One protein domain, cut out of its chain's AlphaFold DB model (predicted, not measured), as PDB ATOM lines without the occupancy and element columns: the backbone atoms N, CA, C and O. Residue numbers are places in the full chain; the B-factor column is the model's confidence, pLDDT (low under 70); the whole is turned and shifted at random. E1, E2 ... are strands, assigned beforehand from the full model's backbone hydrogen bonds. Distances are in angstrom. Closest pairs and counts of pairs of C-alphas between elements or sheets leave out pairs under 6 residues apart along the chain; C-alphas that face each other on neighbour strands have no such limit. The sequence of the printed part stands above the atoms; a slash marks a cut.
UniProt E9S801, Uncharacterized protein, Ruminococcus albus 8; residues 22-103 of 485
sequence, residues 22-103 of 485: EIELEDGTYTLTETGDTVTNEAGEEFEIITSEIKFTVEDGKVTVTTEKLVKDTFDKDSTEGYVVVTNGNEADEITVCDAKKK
ATOM      1  N   GLU A  22      10.252  -5.398 -18.908       89.50
ATOM      2  CA  GLU A  22      10.178  -5.402 -17.447       89.50
ATOM      3  C   GLU A  22      11.308  -4.578 -16.837       89.50
ATOM      4  O   GLU A  22      12.481  -4.792 -17.148       89.50
ATOM      5  N   ILE A  23      10.965  -3.681 -15.913       90.00
ATOM      6  CA  ILE A  23      11.949  -2.894 -15.170       90.00
ATOM      7  C   ILE A  23      11.529  -2.683 -13.716       90.00
ATOM      8  O   ILE A  23      10.353  -2.473 -13.428       90.00
ATOM      9  N   GLU A  24      12.494  -2.743 -12.799       90.94
ATOM     10  CA  GLU A  24      12.303  -2.388 -11.390       90.94
ATOM     11  C   GLU A  24      12.632  -0.912 -11.170       90.94
ATOM     12  O   GLU A  24      13.722  -0.457 -11.526       90.94
ATOM     13  N   LEU A  25      11.691  -0.176 -10.578       92.06
ATOM     14  CA  LEU A  25      11.822   1.255 -10.316       92.06
ATOM     15  C   LEU A  25      11.647   1.574  -8.834       92.06
ATOM     16  O   LEU A  25      10.791   1.006  -8.149       92.06
ATOM     17  N   GLU A  26      12.475   2.502  -8.358       92.81
ATOM     18  CA  GLU A  26      12.288   3.165  -7.068       92.81
ATOM     19  C   GLU A  26      11.188   4.230  -7.180       92.81
ATOM     20  O   GLU A  26      10.817   4.649  -8.282       92.81
ATOM     21  N   ASP A  27      10.683   4.695  -6.039       94.38
ATOM     22  CA  ASP A  27       9.718   5.790  -6.013       94.38
ATOM     23  C   ASP A  27      10.327   7.055  -6.633       94.38
ATOM     24  O   ASP A  27      11.445   7.462  -6.308       94.38
ATOM     25  N   GLY A  28       9.595   7.686  -7.547       94.81
ATOM     26  CA  GLY A  28      10.123   8.790  -8.335       94.81
ATOM     27  C   GLY A  28       9.261   9.160  -9.534       94.81
ATOM     28  O   GLY A  28       8.171   8.630  -9.737       94.81
ATOM     29  N   THR A  29       9.755  10.108 -10.329       95.50
ATOM     30  CA  THR A  29       9.137  10.536 -11.593       95.50
ATOM     31  C   THR A  29      10.007  10.101 -12.762       95.50
ATOM     32  O   THR A  29      11.222  10.302 -12.737       95.50
ATOM     33  N   TYR A  30       9.374   9.562 -13.799       95.12
ATOM     34  CA  TYR A  30      10.034   8.994 -14.966       95.12
ATOM     35  C   TYR A  30       9.414   9.509 -16.263       95.12
ATOM     36  O   TYR A  30       8.239   9.876 -16.307       95.12
ATOM     37  N   THR A  31      10.217   9.530 -17.325       93.50
ATOM     38  CA  THR A  31       9.785   9.810 -18.701       93.50
ATOM     39  C   THR A  31      10.176   8.646 -19.608       93.50
ATOM     40  O   THR A  31      11.358   8.317 -19.757       93.50
ATOM     41  N   LEU A  32       9.174   8.011 -20.209       91.69
ATOM     42  CA  LEU A  32       9.315   7.049 -21.293       91.69
ATOM     43  C   LEU A  32       9.179   7.801 -22.617       91.69
ATOM     44  O   LEU A  32       8.170   8.454 -22.849       91.69
ATOM     45  N   THR A  33      10.199   7.720 -23.463       90.06
ATOM     46  CA  THR A  33      10.169   8.278 -24.816       90.06
ATOM     47  C   THR A  33      10.075   7.117 -25.788       90.06
ATOM     48  O   THR A  33      10.948   6.245 -25.772       90.06
ATOM     49  N   GLU A  34       9.029   7.112 -26.600       89.12
ATOM     50  CA  GLU A  34       8.853   6.188 -27.711       89.12
ATOM     51  C   GLU A  34       9.259   6.871 -29.013       89.12
ATOM     52  O   GLU A  34       8.894   8.014 -29.279       89.12
ATOM     53  N   THR A  35      10.049   6.162 -29.813       86.56
ATOM     54  CA  THR A  35      10.524   6.619 -31.119       86.56
ATOM     55  C   THR A  35      10.459   5.465 -32.104       86.56
ATOM     56  O   THR A  35      10.858   4.351 -31.759       86.56
ATOM     57  N   GLY A  36      10.058   5.745 -33.336       84.88
ATOM     58  CA  GLY A  36      10.022   4.790 -34.435       84.88
ATOM     59  C   GLY A  36       9.384   5.434 -35.659       84.88
ATOM     60  O   GLY A  36       8.687   6.436 -35.517       84.88
ATOM     61  N   ASP A  37       9.634   4.862 -36.835       85.19
ATOM     62  CA  ASP A  37       9.018   5.323 -38.083       85.19
ATOM     63  C   ASP A  37       7.805   4.444 -38.408       85.19
ATOM     64  O   ASP A  37       6.657   4.861 -38.266       85.19
ATOM     65  N   THR A  38       8.054   3.191 -38.791       86.12
ATOM     66  CA  THR A  38       7.017   2.249 -39.224       86.12
ATOM     67  C   THR A  38       7.259   0.870 -38.620       86.12
ATOM     68  O   THR A  38       8.405   0.434 -38.483       86.12
ATOM     69  N   VAL A  39       6.184   0.171 -38.262       86.38
ATOM     70  CA  VAL A  39       6.213  -1.236 -37.848       86.38
ATOM     71  C   VAL A  39       5.233  -2.039 -38.691       86.38
ATOM     72  O   VAL A  39       4.105  -1.611 -38.915       86.38
ATOM     73  N   THR A  40       5.649  -3.220 -39.133       85.50
ATOM     74  CA  THR A  40       4.804  -4.141 -39.898       85.50
ATOM     75  C   THR A  40       4.362  -5.283 -38.992       85.50
ATOM     76  O   THR A  40       5.184  -5.884 -38.290       85.50
ATOM     77  N   ASN A  41       3.068  -5.593 -38.977       81.75
ATOM     78  CA  ASN A  41       2.563  -6.740 -38.228       81.75
ATOM     79  C   ASN A  41       2.746  -8.060 -39.011       81.75
ATOM     80  O   ASN A  41       3.186  -8.084 -40.156       81.75
ATOM     81  N   GLU A  42       2.399  -9.195 -38.399       78.31
ATOM     82  CA  GLU A  42       2.511 -10.512 -39.056       78.31
ATOM     83  C   GLU A  42       1.599 -10.682 -40.283       78.31
ATOM     84  O   GLU A  42       1.848 -11.569 -41.098       78.31
ATOM     85  N   ALA A  43       0.538  -9.880 -40.394       78.31
ATOM     86  CA  ALA A  43      -0.363  -9.879 -41.541       78.31
ATOM     87  C   ALA A  43       0.157  -9.011 -42.702       78.31
ATOM     88  O   ALA A  43      -0.477  -8.995 -43.751       78.31
ATOM     89  N   GLY A  44       1.296  -8.329 -42.526       78.38
ATOM     90  CA  GLY A  44       1.852  -7.400 -43.508       78.38
ATOM     91  C   GLY A  44       1.314  -5.974 -43.391       78.38
ATOM     92  O   GLY A  44       1.734  -5.121 -44.154       78.38
ATOM     93  N   GLU A  45       0.425  -5.678 -42.438       80.88
ATOM     94  CA  GLU A  45      -0.098  -4.318 -42.274       80.88
ATOM     95  C   GLU A  45       0.973  -3.411 -41.656       80.88
ATOM     96  O   GLU A  45       1.536  -3.728 -40.599       80.88
ATOM     97  N   GLU A  46       1.216  -2.265 -42.289       84.62
ATOM     98  CA  GLU A  46       2.124  -1.238 -41.789       84.62
ATOM     99  C   GLU A  46       1.417  -0.241 -40.861       84.62
ATOM    100  O   GLU A  46       0.298   0.221 -41.109       84.62
ATOM    101  N   PHE A  47       2.106   0.137 -39.788       86.62
ATOM    102  CA  PHE A  47       1.668   1.141 -38.829       86.62
ATOM    103  C   PHE A  47       2.752   2.199 -38.657       86.62
ATOM    104  O   PHE A  47       3.906   1.873 -38.388       86.62
ATOM    105  N   GLU A  48       2.372   3.464 -38.764       87.75
ATOM    106  CA  GLU A  48       3.190   4.603 -38.370       87.75
ATOM    107  C   GLU A  48       3.214   4.710 -36.844       87.75
ATOM    108  O   GLU A  48       2.164   4.700 -36.189       87.75
ATOM    109  N   ILE A  49       4.413   4.815 -36.273       87.75
ATOM    110  CA  ILE A  49       4.588   5.028 -34.836       87.75
ATOM    111  C   ILE A  49       4.513   6.526 -34.552       87.75
ATOM    112  O   ILE A  49       5.325   7.317 -35.038       87.75
ATOM    113  N   ILE A  50       3.547   6.937 -33.733       83.81
ATOM    114  CA  ILE A  50       3.471   8.323 -33.276       83.81
ATOM    115  C   ILE A  50       4.491   8.494 -32.150       83.81
ATOM    116  O   ILE A  50       4.283   8.028 -31.040       83.81
ATOM    117  N   THR A  51       5.587   9.205 -32.424       86.00
ATOM    118  CA  THR A  51       6.586   9.536 -31.393       86.00
ATOM    119  C   THR A  51       5.910  10.207 -30.194       86.00
ATOM    120  O   THR A  51       5.262  11.249 -30.340       86.00
ATOM    121  N   SER A  52       6.079   9.623 -29.008       86.69
ATOM    122  CA  SER A  52       5.360  10.028 -27.802       86.69
ATOM    123  C   SER A  52       6.286  10.122 -26.579       86.69
ATOM    124  O   SER A  52       7.298   9.430 -26.457       86.69
ATOM    125  N   GLU A  53       5.961  11.038 -25.661       89.94
ATOM    126  CA  GLU A  53       6.614  11.154 -24.352       89.94
ATOM    127  C   GLU A  53       5.594  10.912 -23.240       89.94
ATOM    128  O   GLU A  53       4.646  11.678 -23.059       89.94
ATOM    129  N   ILE A  54       5.823   9.865 -22.455       91.69
ATOM    130  CA  ILE A  54       4.944   9.426 -21.377       91.69
ATOM    131  C   ILE A  54       5.654   9.646 -20.047       91.69
ATOM    132  O   ILE A  54       6.569   8.921 -19.654       91.69
ATOM    133  N   LYS A  55       5.198  10.657 -19.321       93.00
ATOM    134  CA  LYS A  55       5.569  10.938 -17.934       93.00
ATOM    135  C   LYS A  55       4.684  10.160 -16.973       93.00
ATOM    136  O   LYS A  55       3.457  10.189 -17.110       93.00
ATOM    137  N   PHE A  56       5.297   9.509 -15.992       93.88
ATOM    138  CA  PHE A  56       4.606   8.779 -14.933       93.88
ATOM    139  C   PHE A  56       5.373   8.845 -13.611       93.88
ATOM    140  O   PHE A  56       6.581   9.085 -13.585       93.88
ATOM    141  N   THR A  57       4.665   8.634 -12.506       94.75
ATOM    142  CA  THR A  57       5.237   8.508 -11.165       94.75
ATOM    143  C   THR A  57       5.100   7.087 -10.647       94.75
ATOM    144  O   THR A  57       4.160   6.371 -11.001       94.75
ATOM    145  N   VAL A  58       6.052   6.695  -9.806       94.25
ATOM    146  CA  VAL A  58       5.997   5.501  -8.963       94.25
ATOM    147  C   VAL A  58       5.966   5.986  -7.518       94.25
ATOM    148  O   VAL A  58       6.871   6.708  -7.102       94.25
ATOM    149  N   GLU A  59       4.918   5.639  -6.778       93.25
ATOM    150  CA  GLU A  59       4.773   5.962  -5.354       93.25
ATOM    151  C   GLU A  59       4.242   4.738  -4.612       93.25
ATOM    152  O   GLU A  59       3.202   4.190  -4.992       93.25
ATOM    153  N   ASP A  60       4.948   4.289  -3.569       88.56
ATOM    154  CA  ASP A  60       4.585   3.106  -2.778       88.56
ATOM    155  C   ASP A  60       4.313   1.861  -3.652       88.56
ATOM    156  O   ASP A  60       3.417   1.054  -3.384       88.56
ATOM    157  N   GLY A  61       5.082   1.707  -4.733       83.88
ATOM    158  CA  GLY A  61       4.933   0.599  -5.676       83.88
ATOM    159  C   GLY A  61       3.828   0.765  -6.729       83.88
ATOM    160  O   GLY A  61       3.658  -0.133  -7.551       83.88
ATOM    161  N   LYS A  62       3.087   1.882  -6.723       89.31
ATOM    162  CA  LYS A  62       1.980   2.155  -7.647       89.31
ATOM    163  C   LYS A  62       2.392   3.119  -8.756       89.31
ATOM    164  O   LYS A  62       2.923   4.195  -8.482       89.31
ATOM    165  N   VAL A  63       2.054   2.781  -9.996       92.50
ATOM    166  CA  VAL A  63       2.262   3.625 -11.175       92.50
ATOM    167  C   VAL A  63       1.077   4.565 -11.391       92.50
ATOM    168  O   VAL A  63      -0.085   4.148 -11.376       92.50
ATOM    169  N   THR A  64       1.371   5.841 -11.647       90.81
ATOM    170  CA  THR A  64       0.392   6.839 -12.103       90.81
ATOM    171  C   THR A  64       0.958   7.611 -13.290       90.81
ATOM    172  O   THR A  64       1.948   8.322 -13.155       90.81
ATOM    173  N   VAL A  65       0.333   7.509 -14.464       91.75
ATOM    174  CA  VAL A  65       0.720   8.324 -15.627       91.75
ATOM    175  C   VAL A  65       0.265   9.766 -15.400       91.75
ATOM    176  O   VAL A  65      -0.909  10.029 -15.154       91.75
ATOM    177  N   THR A  66       1.206  10.707 -15.473       88.94
ATOM    178  CA  THR A  66       0.992  12.139 -15.204       88.94
ATOM    179  C   THR A  66       0.937  12.982 -16.475       88.94
ATOM    180  O   THR A  66       0.827  14.203 -16.403       88.94
ATOM    181  N   THR A  67       1.046  12.357 -17.649       81.50
ATOM    182  CA  THR A  67       0.886  13.056 -18.929       81.50
ATOM    183  C   THR A  67      -0.594  13.323 -19.158       81.50
ATOM    184  O   THR A  67      -1.369  12.402 -19.418       81.50
ATOM    185  N   GLU A  68      -1.005  14.579 -18.992       66.56
ATOM    186  CA  GLU A  68      -2.406  14.978 -19.125       66.56
ATOM    187  C   GLU A  68      -2.952  14.636 -20.528       66.56
ATOM    188  O   GLU A  68      -2.258  14.802 -21.527       66.56
ATOM    189  N   LYS A  69      -4.217  14.187 -20.591       69.44
ATOM    190  CA  LYS A  69      -4.990  13.814 -21.800       69.44
ATOM    191  C   LYS A  69      -4.620  12.520 -22.540       69.44
ATOM    192  O   LYS A  69      -5.377  12.150 -23.429       69.44
ATOM    193  N   LEU A  70      -3.564  11.802 -22.157       75.69
ATOM    194  CA  LEU A  70      -3.204  10.539 -22.824       75.69
ATOM    195  C   LEU A  70      -3.753   9.275 -22.145       75.69
ATOM    196  O   LEU A  70      -3.668   8.205 -22.725       75.69
ATOM    197  N   VAL A  71      -4.307   9.348 -20.932       86.00
ATOM    198  CA  VAL A  71      -4.700   8.140 -20.177       86.00
ATOM    199  C   VAL A  71      -6.152   7.746 -20.457       86.00
ATOM    200  O   VAL A  71      -7.054   8.572 -20.304       86.00
ATOM    201  N   LYS A  72      -6.382   6.473 -20.800       88.62
ATOM    202  CA  LYS A  72      -7.715   5.854 -20.869       88.62
ATOM    203  C   LYS A  72      -7.841   4.715 -19.860       88.62
ATOM    204  O   LYS A  72      -6.896   3.964 -19.636       88.62
ATOM    205  N   ASP A  73      -9.040   4.565 -19.296       87.31
ATOM    206  CA  ASP A  73      -9.351   3.489 -18.341       87.31
ATOM    207  C   ASP A  73      -9.384   2.105 -19.009       87.31
ATOM    208  O   ASP A  73      -9.145   1.083 -18.368       87.31
ATOM    209  N   THR A  74      -9.710   2.059 -20.302       89.94
ATOM    210  CA  THR A  74      -9.813   0.832 -21.094       89.94
ATOM    211  C   THR A  74      -9.276   1.056 -22.498       89.94
ATOM    212  O   THR A  74      -9.222   2.188 -22.979       89.94
ATOM    213  N   PHE A  75      -8.952  -0.037 -23.189       89.94
ATOM    214  CA  PHE A  75      -8.656   0.003 -24.616       89.94
ATOM    215  C   PHE A  75      -9.814   0.615 -25.406       89.94
ATOM    216  O   PHE A  75     -10.980   0.284 -25.174       89.94
ATOM    217  N   ASP A  76      -9.476   1.498 -26.340       87.44
ATOM    218  CA  ASP A  76     -10.416   2.208 -27.193       87.44
ATOM    219  C   ASP A  76     -10.016   2.022 -28.655       87.44
ATOM    220  O   ASP A  76      -9.157   2.720 -29.192       87.44
ATOM    221  N   LYS A  77     -10.680   1.058 -29.294       83.25
ATOM    222  CA  LYS A  77     -10.490   0.710 -30.706       83.25
ATOM    223  C   LYS A  77     -10.855   1.841 -31.677       83.25
ATOM    224  O   LYS A  77     -10.499   1.749 -32.844       83.25
ATOM    225  N   ASP A  78     -11.601   2.847 -31.220       79.38
ATOM    226  CA  ASP A  78     -12.081   3.958 -32.044       79.38
ATOM    227  C   ASP A  78     -11.233   5.228 -31.820       79.38
ATOM    228  O   ASP A  78     -11.572   6.303 -32.318       79.38
ATOM    229  N   SER A  79     -10.127   5.122 -31.069       83.19
ATOM    230  CA  SER A  79      -9.220   6.244 -30.829       83.19
ATOM    231  C   SER A  79      -8.533   6.690 -32.116       83.19
ATOM    232  O   SER A  79      -7.876   5.901 -32.787       83.19
ATOM    233  N   THR A  80      -8.626   7.982 -32.423       78.56
ATOM    234  CA  THR A  80      -7.900   8.615 -33.537       78.56
ATOM    235  C   THR A  80      -6.556   9.210 -33.114       78.56
ATOM    236  O   THR A  80      -5.793   9.663 -33.960       78.56
ATOM    237  N   GLU A  81      -6.286   9.241 -31.809       83.06
ATOM    238  CA  GLU A  81      -5.064   9.763 -31.197       83.06
ATOM    239  C   GLU A  81      -4.403   8.675 -30.344       83.06
ATOM    240  O   GLU A  81      -5.091   7.779 -29.835       83.06
ATOM    241  N   GLY A  82      -3.082   8.775 -30.170       86.38
ATOM    242  CA  GLY A  82      -2.331   7.891 -29.286       86.38
ATOM    243  C   GLY A  82      -2.767   8.039 -27.827       86.38
ATOM    244  O   GLY A  82      -3.095   9.136 -27.372       86.38
ATOM    245  N   TYR A  83      -2.798   6.936 -27.084       90.00
ATOM    246  CA  TYR A  83      -3.176   6.924 -25.671       90.00
ATOM    247  C   TYR A  83      -2.440   5.830 -24.894       90.00
ATOM    248  O   TYR A  83      -1.727   5.004 -25.456       90.00
ATOM    249  N   VAL A  84      -2.620   5.826 -23.579       92.31
ATOM    250  CA  VAL A  84      -1.979   4.903 -22.646       92.31
ATOM    251  C   VAL A  84      -3.037   4.280 -21.743       92.31
ATOM    252  O   VAL A  84      -3.937   4.974 -21.262       92.31
ATOM    253  N   VAL A  85      -2.921   2.981 -21.479       91.75
ATOM    254  CA  VAL A  85      -3.748   2.261 -20.500       91.75
ATOM    255  C   VAL A  85      -2.855   1.801 -19.360       91.75
ATOM    256  O   VAL A  85      -1.846   1.138 -19.595       91.75
ATOM    257  N   VAL A  86      -3.229   2.139 -18.126       91.94
ATOM    258  CA  VAL A  86      -2.520   1.679 -16.926       91.94
ATOM    259  C   VAL A  86      -3.327   0.568 -16.272       91.94
ATOM    260  O   VAL A  86      -4.477   0.778 -15.891       91.94
ATOM    261  N   THR A  87      -2.724  -0.608 -16.123       90.56
ATOM    262  CA  THR A  87      -3.334  -1.739 -15.418       90.56
ATOM    263  C   THR A  87      -2.580  -1.984 -14.123       90.56
ATOM    264  O   THR A  87      -1.441  -2.444 -14.144       90.56
ATOM    265  N   ASN A  88      -3.215  -1.696 -12.986       86.94
ATOM    266  CA  ASN A  88      -2.607  -1.958 -11.686       86.94
ATOM    267  C   ASN A  88      -2.740  -3.440 -11.314       86.94
ATOM    268  O   ASN A  88      -3.852  -3.981 -11.273       86.94
ATOM    269  N   GLY A  89      -1.612  -4.091 -11.045       83.50
ATOM    270  CA  GLY A  89      -1.536  -5.522 -10.761       83.50
ATOM    271  C   GLY A  89      -1.062  -5.823  -9.341       83.50
ATOM    272  O   GLY A  89      -0.601  -4.959  -8.607       83.50
ATOM    273  N   ASN A  90      -1.178  -7.090  -8.932       79.12
ATOM    274  CA  ASN A  90      -0.715  -7.520  -7.604       79.12
ATOM    275  C   ASN A  90       0.813  -7.685  -7.525       79.12
ATOM    276  O   ASN A  90       1.372  -7.606  -6.435       79.12
ATOM    277  N   GLU A  91       1.471  -7.978  -8.650       80.94
ATOM    278  CA  GLU A  91       2.923  -8.223  -8.724       80.94
ATOM    279  C   GLU A  91       3.681  -7.106  -9.452       80.94
ATOM    280  O   GLU A  91       4.867  -6.904  -9.205       80.94
ATOM    281  N   ALA A  92       3.001  -6.412 -10.362       85.31
ATOM    282  CA  ALA A  92       3.553  -5.391 -11.235       85.31
ATOM    283  C   ALA A  92       2.408  -4.526 -11.770       85.31
ATOM    284  O   ALA A  92       1.329  -5.056 -12.059       85.31
ATOM    285  N   ASP A  93       2.660  -3.233 -11.934       91.75
ATOM    286  CA  ASP A  93       1.773  -2.344 -12.680       91.75
ATOM    287  C   ASP A  93       2.207  -2.333 -14.154       91.75
ATOM    288  O   ASP A  93       3.390  -2.440 -14.477       91.75
ATOM    289  N   GLU A  94       1.251  -2.227 -15.070       91.31
ATOM    290  CA  GLU A  94       1.501  -2.283 -16.511       91.31
ATOM    291  C   GLU A  94       1.091  -0.972 -17.182       91.31
ATOM    292  O   GLU A  94      -0.007  -0.467 -16.946       91.31
ATOM    293  N   ILE A  95       1.963  -0.444 -18.042       91.56
ATOM    294  CA  ILE A  95       1.692   0.686 -18.931       91.56
ATOM    295  C   ILE A  95       1.604   0.130 -20.354       91.56
ATOM    296  O   ILE A  95       2.597  -0.331 -20.908       91.56
ATOM    297  N   THR A  96       0.429   0.168 -20.972       91.56
ATOM    298  CA  THR A  96       0.276  -0.180 -22.392       91.56
ATOM    299  C   THR A  96       0.209   1.090 -23.220       91.56
ATOM    300  O   THR A  96      -0.680   1.910 -22.985       91.56
ATOM    301  N   VAL A  97       1.121   1.241 -24.180       90.12
ATOM    302  CA  VAL A  97       1.137   2.379 -25.107       90.12
ATOM    303  C   VAL A  97       0.383   1.994 -26.379       90.12
ATOM    304  O   VAL A  97       0.546   0.894 -26.907       90.12
ATOM    305  N   CYS A  98      -0.543   2.849 -26.800       89.25
ATOM    306  CA  CYS A  98      -1.448   2.634 -27.926       89.25
ATOM    307  C   CYS A  98      -1.358   3.835 -28.871       89.25
ATOM    308  O   CYS A  98      -2.251   4.681 -28.871       89.25
ATOM    309  N   ASP A  99      -0.275   3.932 -29.638       87.31
ATOM    310  CA  ASP A  99       0.036   5.081 -30.500       87.31
ATOM    311  C   ASP A  99       0.526   4.693 -31.913       87.31
ATOM    312  O   ASP A  99       0.886   5.561 -32.705       87.31
ATOM    313  N   ALA A 100       0.456   3.407 -32.266       87.25
ATOM    314  CA  ALA A 100       0.657   2.929 -33.629       87.25
ATOM    315  C   ALA A 100      -0.624   3.129 -34.462       87.25
ATOM    316  O   ALA A 100      -1.678   2.561 -34.154       87.25
ATOM    317  N   LYS A 101      -0.546   3.926 -35.530       84.12
ATOM    318  CA  LYS A 101      -1.660   4.208 -36.448       84.12
ATOM    319  C   LYS A 101      -1.420   3.486 -37.765       84.12
ATOM    320  O   LYS A 101      -0.316   3.545 -38.285       84.12
ATOM    321  N   LYS A 102      -2.443   2.848 -38.341       83.69
ATOM    322  CA  LYS A 102      -2.317   2.249 -39.678       83.69
ATOM    323  C   LYS A 102      -1.796   3.275 -40.682       83.69
ATOM    324  O   LYS A 102      -2.340   4.384 -40.768       83.69
ATOM    325  N   LYS A 103      -0.757   2.888 -41.415       85.50
ATOM    326  CA  LYS A 103      -0.204   3.690 -42.497       85.50
ATOM    327  C   LYS A 103      -1.219   3.756 -43.630       85.50
ATOM    328  O   LYS A 103      -1.948   2.795 -43.885       85.50
TER     329      LYS A 103
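AT A GLANCE: This is residues 22 to 103 of the 485 residues of an uncharacterized protein of Ruminococcus albus 8 (UniProt E9S801). An elongated sandwich of two small sheets, E2 E5 E6 and the hairpin E7 E8, partly face to face, is continued at one end by a small third sheet, E3 E4 E9. E8 runs on into E9 and E4 runs on into E5, while the short strand E1, residues 22 to 25, pairs with no named strand and meets E2 only through the tight link between them. The printed part has 82 residues, with no named helix and nine named strands, E1 to E9 in chain order; the class is all strand, and the three sheets are antiparallel. It is only just compact, close to loose, with a radius of gyration of the C-alphas of 13.9 A and spans of 41 by 24 by 22 A.

HOW THE PARTS SIT: E1, residues 22 to 25, and E2, residues 28 to 34, meet only through their link; E1 pairs with no named strand. E2 is the antiparallel neighbour of E5, residues 52 to 59, at 158 degrees, with N 30 and O 56 within hydrogen-bond range at 2.8 A. E3, residues 38 to 40, and E4, residues 46 to 49, form a hairpin, with N 39 and O 47 at 2.8 A. E4 runs on into E5 across a break of 2 residues, at 61 degrees. E5 and E6, residues 62 to 65, form a hairpin, with N 57 and O 64 at 2.8 A. E7, residues 83 to 87, and E8, residues 93 to 98, form a hairpin, with N 85 and O 96 at 2.9 A. The sheets E2 E5 E6 and E7 E8 form a sandwich, two sheets face to face, 9.3 A centre to centre where they face each other, their best planes 11 degrees apart. The closest C-alphas of E6 and E8 are those of Val 63 and Asp 93, 6.2 A. E5 and E8 are near each other. E8 runs on into E9, residues 100 to 102, at 30 degrees; E9 is the antiparallel neighbour of E4, with N 48 and O 101 at 2.7 A.

IN THESE COORDINATES: E1 begins at C-alpha 22 (10.178, -5.402, -17.447). From first to last C-alpha, E2 is 19.6 A long, E5 22.8 A, E7 13.4 A and E8 16.4 A. E5, the longest strand by residues, ends at C-alpha 59 (4.773, 5.962, -5.354). E9 ends at C-alpha 102 (-2.317, 2.249, -39.678).

THE WHOLE: The two C-alphas farthest apart, those of Gly 44 and Asp 60, are 42.2 A apart. The printed part has no cut. The link E6 to E7, residues 66 to 82, is long; in it residues 71 to 72 pair parallel with residues 84 to 85 of E7. The other links are tight. The mean pLDDT of the printed part is 87.2, and residues 68 to 69 are under 70.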